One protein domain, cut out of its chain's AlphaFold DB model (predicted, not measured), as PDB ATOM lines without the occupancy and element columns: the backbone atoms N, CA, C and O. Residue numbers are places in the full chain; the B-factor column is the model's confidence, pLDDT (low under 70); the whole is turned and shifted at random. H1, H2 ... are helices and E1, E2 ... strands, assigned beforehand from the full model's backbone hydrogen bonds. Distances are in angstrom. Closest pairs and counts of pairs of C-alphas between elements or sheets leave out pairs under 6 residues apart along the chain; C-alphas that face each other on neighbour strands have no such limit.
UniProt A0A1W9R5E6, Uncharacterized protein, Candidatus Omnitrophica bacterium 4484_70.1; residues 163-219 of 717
ATOM      1  N   TYR A 163     487.111 455.806 383.693       95.19
ATOM      2  CA  TYR A 163     486.308 456.031 384.900       95.19
ATOM      3  C   TYR A 163     486.957 455.447 386.156       95.19
ATOM      4  O   TYR A 163     486.983 456.100 387.204       95.19
ATOM      5  N   HIS A 164     487.523 454.249 386.041       94.12
ATOM      6  CA  HIS A 164     488.230 453.590 387.132       94.12
ATOM      7  C   HIS A 164     489.513 454.367 387.488       94.12
ATOM      8  O   HIS A 164     489.757 454.719 388.643       94.12
ATOM      9  N   TRP A 165     490.267 454.801 386.477       94.88
ATOM     10  CA  TRP A 165     491.449 455.651 386.657       94.88
ATOM     11  C   TRP A 165     491.139 457.025 387.258       94.88
ATOM     12  O   TRP A 165     491.897 457.539 388.085       94.88
ATOM     13  N   MET A 166     490.002 457.616 386.895       95.94
ATOM     14  CA  MET A 166     489.526 458.855 387.500       95.94
ATOM     15  C   MET A 166     489.254 458.696 389.002       95.94
ATOM     16  O   MET A 166     489.585 459.612 389.760       95.94
ATOM     17  N   ARG A 167     488.689 457.562 389.455       95.75
ATOM     18  CA  ARG A 167     488.523 457.280 390.895       95.75
ATOM     19  C   ARG A 167     489.867 457.326 391.617       95.75
ATOM     20  O   ARG A 167     489.978 458.006 392.633       95.75
ATOM     21  N   TYR A 168     490.908 456.714 391.056       96.12
ATOM     22  CA  TYR A 168     492.241 456.723 391.672       96.12
ATOM     23  C   TYR A 168     492.833 458.129 391.767       96.12
ATOM     24  O   TYR A 168     493.416 458.479 392.793       96.12
ATOM     25  N   VAL A 169     492.643 458.965 390.743       97.44
ATOM     26  CA  VAL A 169     493.044 460.380 390.798       97.44
ATOM     27  C   VAL A 169     492.277 461.121 391.897       97.44
ATOM     28  O   VAL A 169     492.897 461.800 392.714       97.44
ATOM     29  N   LYS A 170     490.947 460.966 391.976       96.94
ATOM     30  CA  LYS A 170     490.123 461.595 393.026       96.94
ATOM     31  C   LYS A 170     490.572 461.158 394.432       96.94
ATOM     32  O   LYS A 170     490.755 462.011 395.298       96.94
ATOM     33  N   ASN A 171     490.849 459.872 394.636       96.62
ATOM     34  CA  ASN A 171     491.341 459.328 395.907       96.62
ATOM     35  C   ASN A 171     492.720 459.905 396.291       96.62
ATOM     36  O   ASN A 171     492.918 460.375 397.414       96.62
ATOM     37  N   ILE A 172     493.659 460.003 395.338       97.12
ATOM     38  CA  ILE A 172     494.971 460.633 395.577       97.12
ATOM     39  C   ILE A 172     494.818 462.112 395.952       97.12
ATOM     40  O   ILE A 172     495.528 462.596 396.837       97.12
ATOM     41  N   LEU A 173     493.907 462.839 395.304       96.75
ATOM     42  CA  LEU A 173     493.645 464.243 395.622       96.75
ATOM     43  C   LEU A 173     493.031 464.417 397.019       96.75
ATOM     44  O   LEU A 173     493.407 465.363 397.710       96.75
ATOM     45  N   ASN A 174     492.154 463.501 397.436       95.25
ATOM     46  CA  ASN A 174     491.441 463.576 398.711       95.25
ATOM     47  C   ASN A 174     492.299 463.152 399.913       95.25
ATOM     48  O   ASN A 174     492.273 463.817 400.944       95.25
ATOM     49  N   HIS A 175     493.054 462.053 399.805       94.00
ATOM     50  CA  HIS A 175     493.782 461.475 400.948       94.00
ATOM     51  C   HIS A 175     495.183 460.929 400.605       94.00
ATOM     52  O   HIS A 175     495.817 460.277 401.434       94.00
ATOM     53  N   GLY A 176     495.706 461.191 399.401       93.38
ATOM     54  CA  GLY A 176     497.116 460.952 399.049       93.38
ATOM     55  C   GLY A 176     497.470 459.549 398.539       93.38
ATOM     56  O   GLY A 176     498.643 459.269 398.282       93.38
ATOM     57  N   TYR A 177     496.494 458.657 398.359       93.12
ATOM     58  CA  TYR A 177     496.704 457.303 397.829       93.12
ATOM     59  C   TYR A 177     495.520 456.860 396.944       93.12
ATOM     60  O   TYR A 177     494.455 457.446 397.066       93.12
ATOM     61  N   PRO A 178     495.683 455.882 396.029       94.12
ATOM     62  CA  PRO A 178     494.671 455.579 395.002       94.12
ATOM     63  C   PRO A 178     493.467 454.734 395.451       94.12
ATOM     64  O   PRO A 178     492.395 454.887 394.878       94.12
ATOM     65  N   GLY A 179     493.612 453.834 396.428       93.62
ATOM     66  CA  GLY A 179     492.496 453.007 396.919       93.62
ATOM     67  C   GLY A 179     491.576 453.748 397.888       93.62
ATOM     68  O   GLY A 179     491.935 454.816 398.360       93.62
ATOM     69  N   ASP A 180     490.422 453.173 398.221       93.31
ATOM     70  CA  ASP A 180     489.440 453.789 399.131       93.31
ATOM     71  C   ASP A 180     489.736 453.496 400.612       93.31
ATOM     72  O   ASP A 180     489.259 454.196 401.502       93.31
ATOM     73  N   GLU A 181     490.516 452.445 400.890       93.44
ATOM     74  CA  GLU A 181     490.859 452.008 402.245       93.44
ATOM     75  C   GLU A 181     492.363 451.709 402.358       93.44
ATOM     76  O   GLU A 181     493.012 451.244 401.412       93.44
ATOM     77  N   ARG A 182     492.936 451.933 403.546       91.50
ATOM     78  CA  ARG A 182     494.279 451.467 403.909       91.50
ATOM     79  C   ARG A 182     494.200 450.331 404.920       91.50
ATOM     80  O   ARG A 182     493.688 450.507 406.018       91.50
ATOM     81  N   ARG A 183     494.796 449.190 404.570       92.44
ATOM     82  CA  ARG A 183     494.956 448.027 405.454       92.44
ATOM     83  C   ARG A 183     496.442 447.846 405.741       92.44
ATOM     84  O   ARG A 183     497.181 447.268 404.940       92.44
ATOM     85  N   GLY A 184     496.901 448.427 406.849       88.56
ATOM     86  CA  GLY A 184     498.329 448.586 407.134       88.56
ATOM     87  C   GLY A 184     499.011 449.472 406.083       88.56
ATOM     88  O   GLY A 184     498.503 450.533 405.727       88.56
ATOM     89  N   ASN A 185     500.138 449.016 405.529       84.94
ATOM     90  CA  ASN A 185     500.889 449.765 404.507       84.94
ATOM     91  C   ASN A 185     500.330 449.618 403.081       84.94
ATOM     92  O   ASN A 185     500.884 450.181 402.134       84.94
ATOM     93  N   LYS A 186     499.244 448.860 402.908       89.06
ATOM     94  CA  LYS A 186     498.658 448.548 401.604       89.06
ATOM     95  C   LYS A 186     497.397 449.366 401.362       89.06
ATOM     96  O   LYS A 186     496.580 449.553 402.259       89.06
ATOM     97  N   SER A 187     497.248 449.834 400.129       92.50
ATOM     98  CA  SER A 187     496.057 450.536 399.656       92.50
ATOM     99  C   SER A 187     495.135 449.538 398.963       92.50
ATOM    100  O   SER A 187     495.615 448.731 398.165       92.50
ATOM    101  N   TYR A 188     493.845 449.584 399.286       94.88
ATOM    102  CA  TYR A 188     492.821 448.685 398.767       94.88
ATOM    103  C   TYR A 188     491.719 449.464 398.049       94.88
ATOM    104  O   TYR A 188     491.233 450.468 398.566       94.88
ATOM    105  N   ASP A 189     491.320 448.973 396.881       95.25
ATOM    106  CA  ASP A 189     490.069 449.320 396.214       95.25
ATOM    107  C   ASP A 189     488.950 448.475 396.829       95.25
ATOM    108  O   ASP A 189     488.963 447.248 396.731       95.25
ATOM    109  N   THR A 190     488.015 449.113 397.523       94.62
ATOM    110  CA  THR A 190     486.897 448.424 398.192       94.62
ATOM    111  C   THR A 190     485.671 448.282 397.299       94.62
ATOM    112  O   THR A 190     484.714 447.602 397.681       94.62
ATOM    113  N   TYR A 191     485.687 448.928 396.135       95.00
ATOM    114  CA  TYR A 191     484.600 448.875 395.173       95.00
ATOM    115  C   TYR A 191     484.765 447.684 394.239       95.00
ATOM    116  O   TYR A 191     483.764 447.073 393.895       95.00
ATOM    117  N   MET A 192     485.996 447.282 393.933       93.31
ATOM    118  CA  MET A 192     486.271 446.084 393.144       93.31
ATOM    119  C   MET A 192     486.315 444.822 394.023       93.31
ATOM    120  O   MET A 192     486.737 444.871 395.180       93.31
ATOM    121  N   LEU A 193     485.951 443.656 393.476       94.31
ATOM    122  CA  LEU A 193     486.008 442.364 394.181       94.31
ATOM    123  C   LEU A 193     485.249 442.397 395.517       94.31
ATOM    124  O   LEU A 193     485.710 441.876 396.536       94.31
ATOM    125  N   ALA A 194     484.079 443.030 395.542       94.12
ATOM    126  CA  ALA A 194     483.246 443.068 396.733       94.12
ATOM    127  C   ALA A 194     482.872 441.638 397.192       94.12
ATOM    128  O   ALA A 194     482.694 440.752 396.353       94.12
ATOM    129  N   PRO A 195     482.775 441.379 398.510       93.06
ATOM    130  CA  PRO A 195     482.921 442.327 399.621       93.06
ATOM    131  C   PRO A 195     484.367 442.484 400.132       93.06
ATOM    132  O   PRO A 195     484.602 443.197 401.104       93.06
ATOM    133  N   ILE A 196     485.341 441.790 399.537       92.69
ATOM    134  CA  ILE A 196     486.697 441.678 400.096       92.69
ATOM    135  C   ILE A 196     487.611 442.845 399.708       92.69
ATOM    136  O   ILE A 196     488.537 443.154 400.466       92.69
ATOM    137  N   GLY A 197     487.354 443.497 398.574       93.38
ATOM    138  CA  GLY A 197     488.244 444.506 398.013       93.38
ATOM    139  C   GLY A 197     489.473 443.899 397.329       93.38
ATOM    140  O   GLY A 197     489.802 442.722 397.510       93.38
ATOM    141  N   SER A 198     490.199 444.731 396.592       92.81
ATOM    142  CA  SER A 198     491.439 444.369 395.909       92.81
ATOM    143  C   SER A 198     492.597 445.260 396.327       92.81
ATOM    144  O   SER A 198     492.439 446.467 396.472       92.81
ATOM    145  N   GLU A 199     493.786 444.688 396.495       93.31
ATOM    146  CA  GLU A 199     494.996 445.484 396.698       93.31
ATOM    147  C   GLU A 199     495.346 446.230 395.401       93.31
ATOM    148  O   GLU A 199     495.413 445.626 394.329       93.31
ATOM    149  N   ILE A 200     495.608 447.535 395.498       91.44
ATOM    150  CA  ILE A 200     495.994 448.338 394.334       91.44
ATOM    151  C   ILE A 200     497.315 447.813 393.763       91.44
ATOM    152  O   ILE A 200     498.329 447.732 394.468       91.44
ATOM    153  N   GLY A 201     497.310 447.521 392.461       84.81
ATOM    154  CA  GLY A 201     498.467 447.028 391.720       84.81
ATOM    155  C   GLY A 201     499.675 447.972 391.748       84.81
ATOM    156  O   GLY A 201     499.613 449.118 392.187       84.81
ATOM    157  N   LYS A 202     500.826 447.486 391.269       85.25
ATOM    158  CA  LYS A 202     502.087 448.254 391.298       85.25
ATOM    159  C   LYS A 202     502.139 449.410 390.300       85.25
ATOM    160  O   LYS A 202     502.935 450.322 390.490       85.25
ATOM    161  N   VAL A 203     501.306 449.381 389.264       88.12
ATOM    162  CA  VAL A 203     501.210 450.453 388.270       88.12
ATOM    163  C   VAL A 203     500.399 451.602 388.854       88.12
ATOM    164  O   VAL A 203     499.208 451.450 389.106       88.12
ATOM    165  N   LYS A 204     501.053 452.736 389.115       90.94
ATOM    166  CA  LYS A 204     500.398 453.900 389.743       90.94
ATOM    167  C   LYS A 204     500.902 455.246 389.228       90.94
ATOM    168  O   LYS A 204     500.254 456.261 389.489       90.94
ATOM    169  N   PHE A 205     502.034 455.283 388.515       94.44
ATOM    170  CA  PHE A 205     502.636 456.529 388.022       94.44
ATOM    171  C   PHE A 205     501.628 457.467 387.331       94.44
ATOM    172  O   PHE A 205     501.603 458.647 387.680       94.44
ATOM    173  N   PRO A 206     500.757 456.988 386.421       93.62
ATOM    174  CA  PRO A 206     499.925 457.877 385.612       93.62
ATOM    175  C   PRO A 206     498.887 458.641 386.446       93.62
ATOM    176  O   PRO A 206     498.582 459.792 386.134       93.62
ATOM    177  N   PHE A 207     498.423 458.067 387.560       93.88
ATOM    178  CA  PHE A 207     497.460 458.709 388.466       93.88
ATOM    179  C   PHE A 207     498.119 459.714 389.398       93.88
ATOM    180  O   PHE A 207     497.559 460.782 389.646       93.88
ATOM    181  N   TYR A 208     499.324 459.409 389.882       96.38
ATOM    182  CA  TYR A 208     500.111 460.370 390.650       96.38
ATOM    183  C   TYR A 208     500.525 461.560 389.785       96.38
ATOM    184  O   TYR A 208     500.375 462.702 390.220       96.38
ATOM    185  N   LEU A 209     500.962 461.310 388.545       97.12
ATOM    186  CA  LEU A 209     501.275 462.365 387.587       97.12
ATOM    187  C   LEU A 209     500.034 463.210 387.275       97.12
ATOM    188  O   LEU A 209     500.101 464.431 387.377       97.12
ATOM    189  N   ALA A 210     498.893 462.588 386.970       97.69
ATOM    190  CA  ALA A 210     497.650 463.314 386.706       97.69
ATOM    191  C   ALA A 210     497.208 464.168 387.906       97.69
ATOM    192  O   ALA A 210     496.837 465.326 387.731       97.69
ATOM    193  N   SER A 211     497.316 463.636 389.126       97.62
ATOM    194  CA  SER A 211     496.991 464.367 390.359       97.62
ATOM    195  C   SER A 211     497.931 465.554 390.590       97.62
ATOM    196  O   SER A 211     497.483 466.638 390.965       97.62
ATOM    197  N   PHE A 212     499.233 465.369 390.349       97.38
ATOM    198  CA  PHE A 212     500.231 466.436 390.437       97.38
ATOM    199  C   PHE A 212     499.964 467.541 389.409       97.38
ATOM    200  O   PHE A 212     499.907 468.719 389.766       97.38
ATOM    201  N   LEU A 213     499.726 467.163 388.150       97.75
ATOM    202  CA  LEU A 213     499.414 468.106 387.078       97.75
ATOM    203  C   LEU A 213     498.098 468.847 387.343       97.75
ATOM    204  O   LEU A 213     498.036 470.048 387.108       97.75
ATOM    205  N   TYR A 214     497.078 468.180 387.892       98.00
ATOM    206  CA  TYR A 214     495.817 468.822 388.271       98.00
ATOM    207  C   TYR A 214     496.013 469.877 389.366       98.00
ATOM    208  O   TYR A 214     495.501 470.991 389.245       98.00
ATOM    209  N   LYS A 215     496.793 469.570 390.414       96.12
ATOM    210  CA  LYS A 215     497.137 470.544 391.468       96.12
ATOM    211  C   LYS A 215     497.886 471.752 390.897       96.12
ATOM    212  O   LYS A 215     497.538 472.886 391.208       96.12
ATOM    213  N   GLY A 216     498.867 471.519 390.024       96.06
ATOM    214  CA  GLY A 216     499.588 472.596 389.340       96.06
ATOM    215  C   GLY A 216     498.683 473.428 388.427       96.06
ATOM    216  O   GLY A 216     498.778 474.649 388.410       96.06
ATOM    217  N   PHE A 217     497.765 472.792 387.703       96.12
ATOM    218  CA  PHE A 217     496.847 473.479 386.796       96.12
ATOM    219  C   PHE A 217     495.826 474.339 387.549       96.12
ATOM    220  O   PHE A 217     495.630 475.506 387.217       96.12
ATOM    221  N   THR A 218     495.214 473.795 388.601       96.12
ATOM    222  CA  THR A 218     494.209 474.502 389.417       96.12
ATOM    223  C   THR A 218     494.789 475.629 390.268       96.12
ATOM    224  O   THR A 218     494.051 476.534 390.657       96.12
ATOM    225  N   PHE A 219     496.107 475.631 390.495       94.00
ATOM    226  CA  PHE A 219     496.810 476.776 391.071       94.00
ATOM    227  C   PHE A 219     496.662 478.037 390.199       94.00
ATOM    228  O   PHE A 219     496.428 479.121 390.728       94.00
TER     229      PHE A 219
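What this domain is: This is residues 163 to 219 of the 717 residues of an uncharacterized protein of Candidatus Omnitrophica bacterium 4484_70.1 (UniProt A0A1W9R5E6). Two helices meet at a steep tilt: the early part of H2 packs on H1, and H2 then runs out to one end. Toward the other end lie the small hairpin E1-E2 and a long loop. The printed part has 57 residues, in order H1, E1, E2, H2; it is mostly helix, with one antiparallel sheet, E1 - E2. It is compact, radius of gyration of the C-alphas 11.6 A, yet elongated, spanning 38 by 24 by 19 A.

How they stand to each other: Start at H1, residues 163 to 175. H2, residues 205 to 219, touches it with residues 207 to 211 alone; the closest C-alphas, Val 169 and Phe 207, are 5.3 A apart. The lines stand at a steep tilt of 62 degrees, the same way. In both helices every O i to N i+4 pair is within hydrogen-bond range. Look next at the antiparallel hairpin of E1, residues 181 to 183, and E2, residues 186 to 189: N 188 and O 181 are 2.8 A apart, within hydrogen-bond range. Residues 188 to 189 of E2 also pair antiparallel with residues 198 to 199. H1 and E2 are apart, as are E1 and H2.

Where its parts are: Find C-alpha 163 at (486.308, 456.031, 384.900); from there H1 runs 18.5 A. E1 measures 6.6 A and E2 10.2 A. H2 runs 21.3 A to C-alpha 219 at (496.810, 476.776, 391.071).

The domain as a whole: The C-alphas farthest apart, Pro 195 and Phe 219, are 38.1 A apart. The link from E2 to H2 is long, with 15 residues. The printed part has no cut, and no printed residue is under 70 in pLDDT.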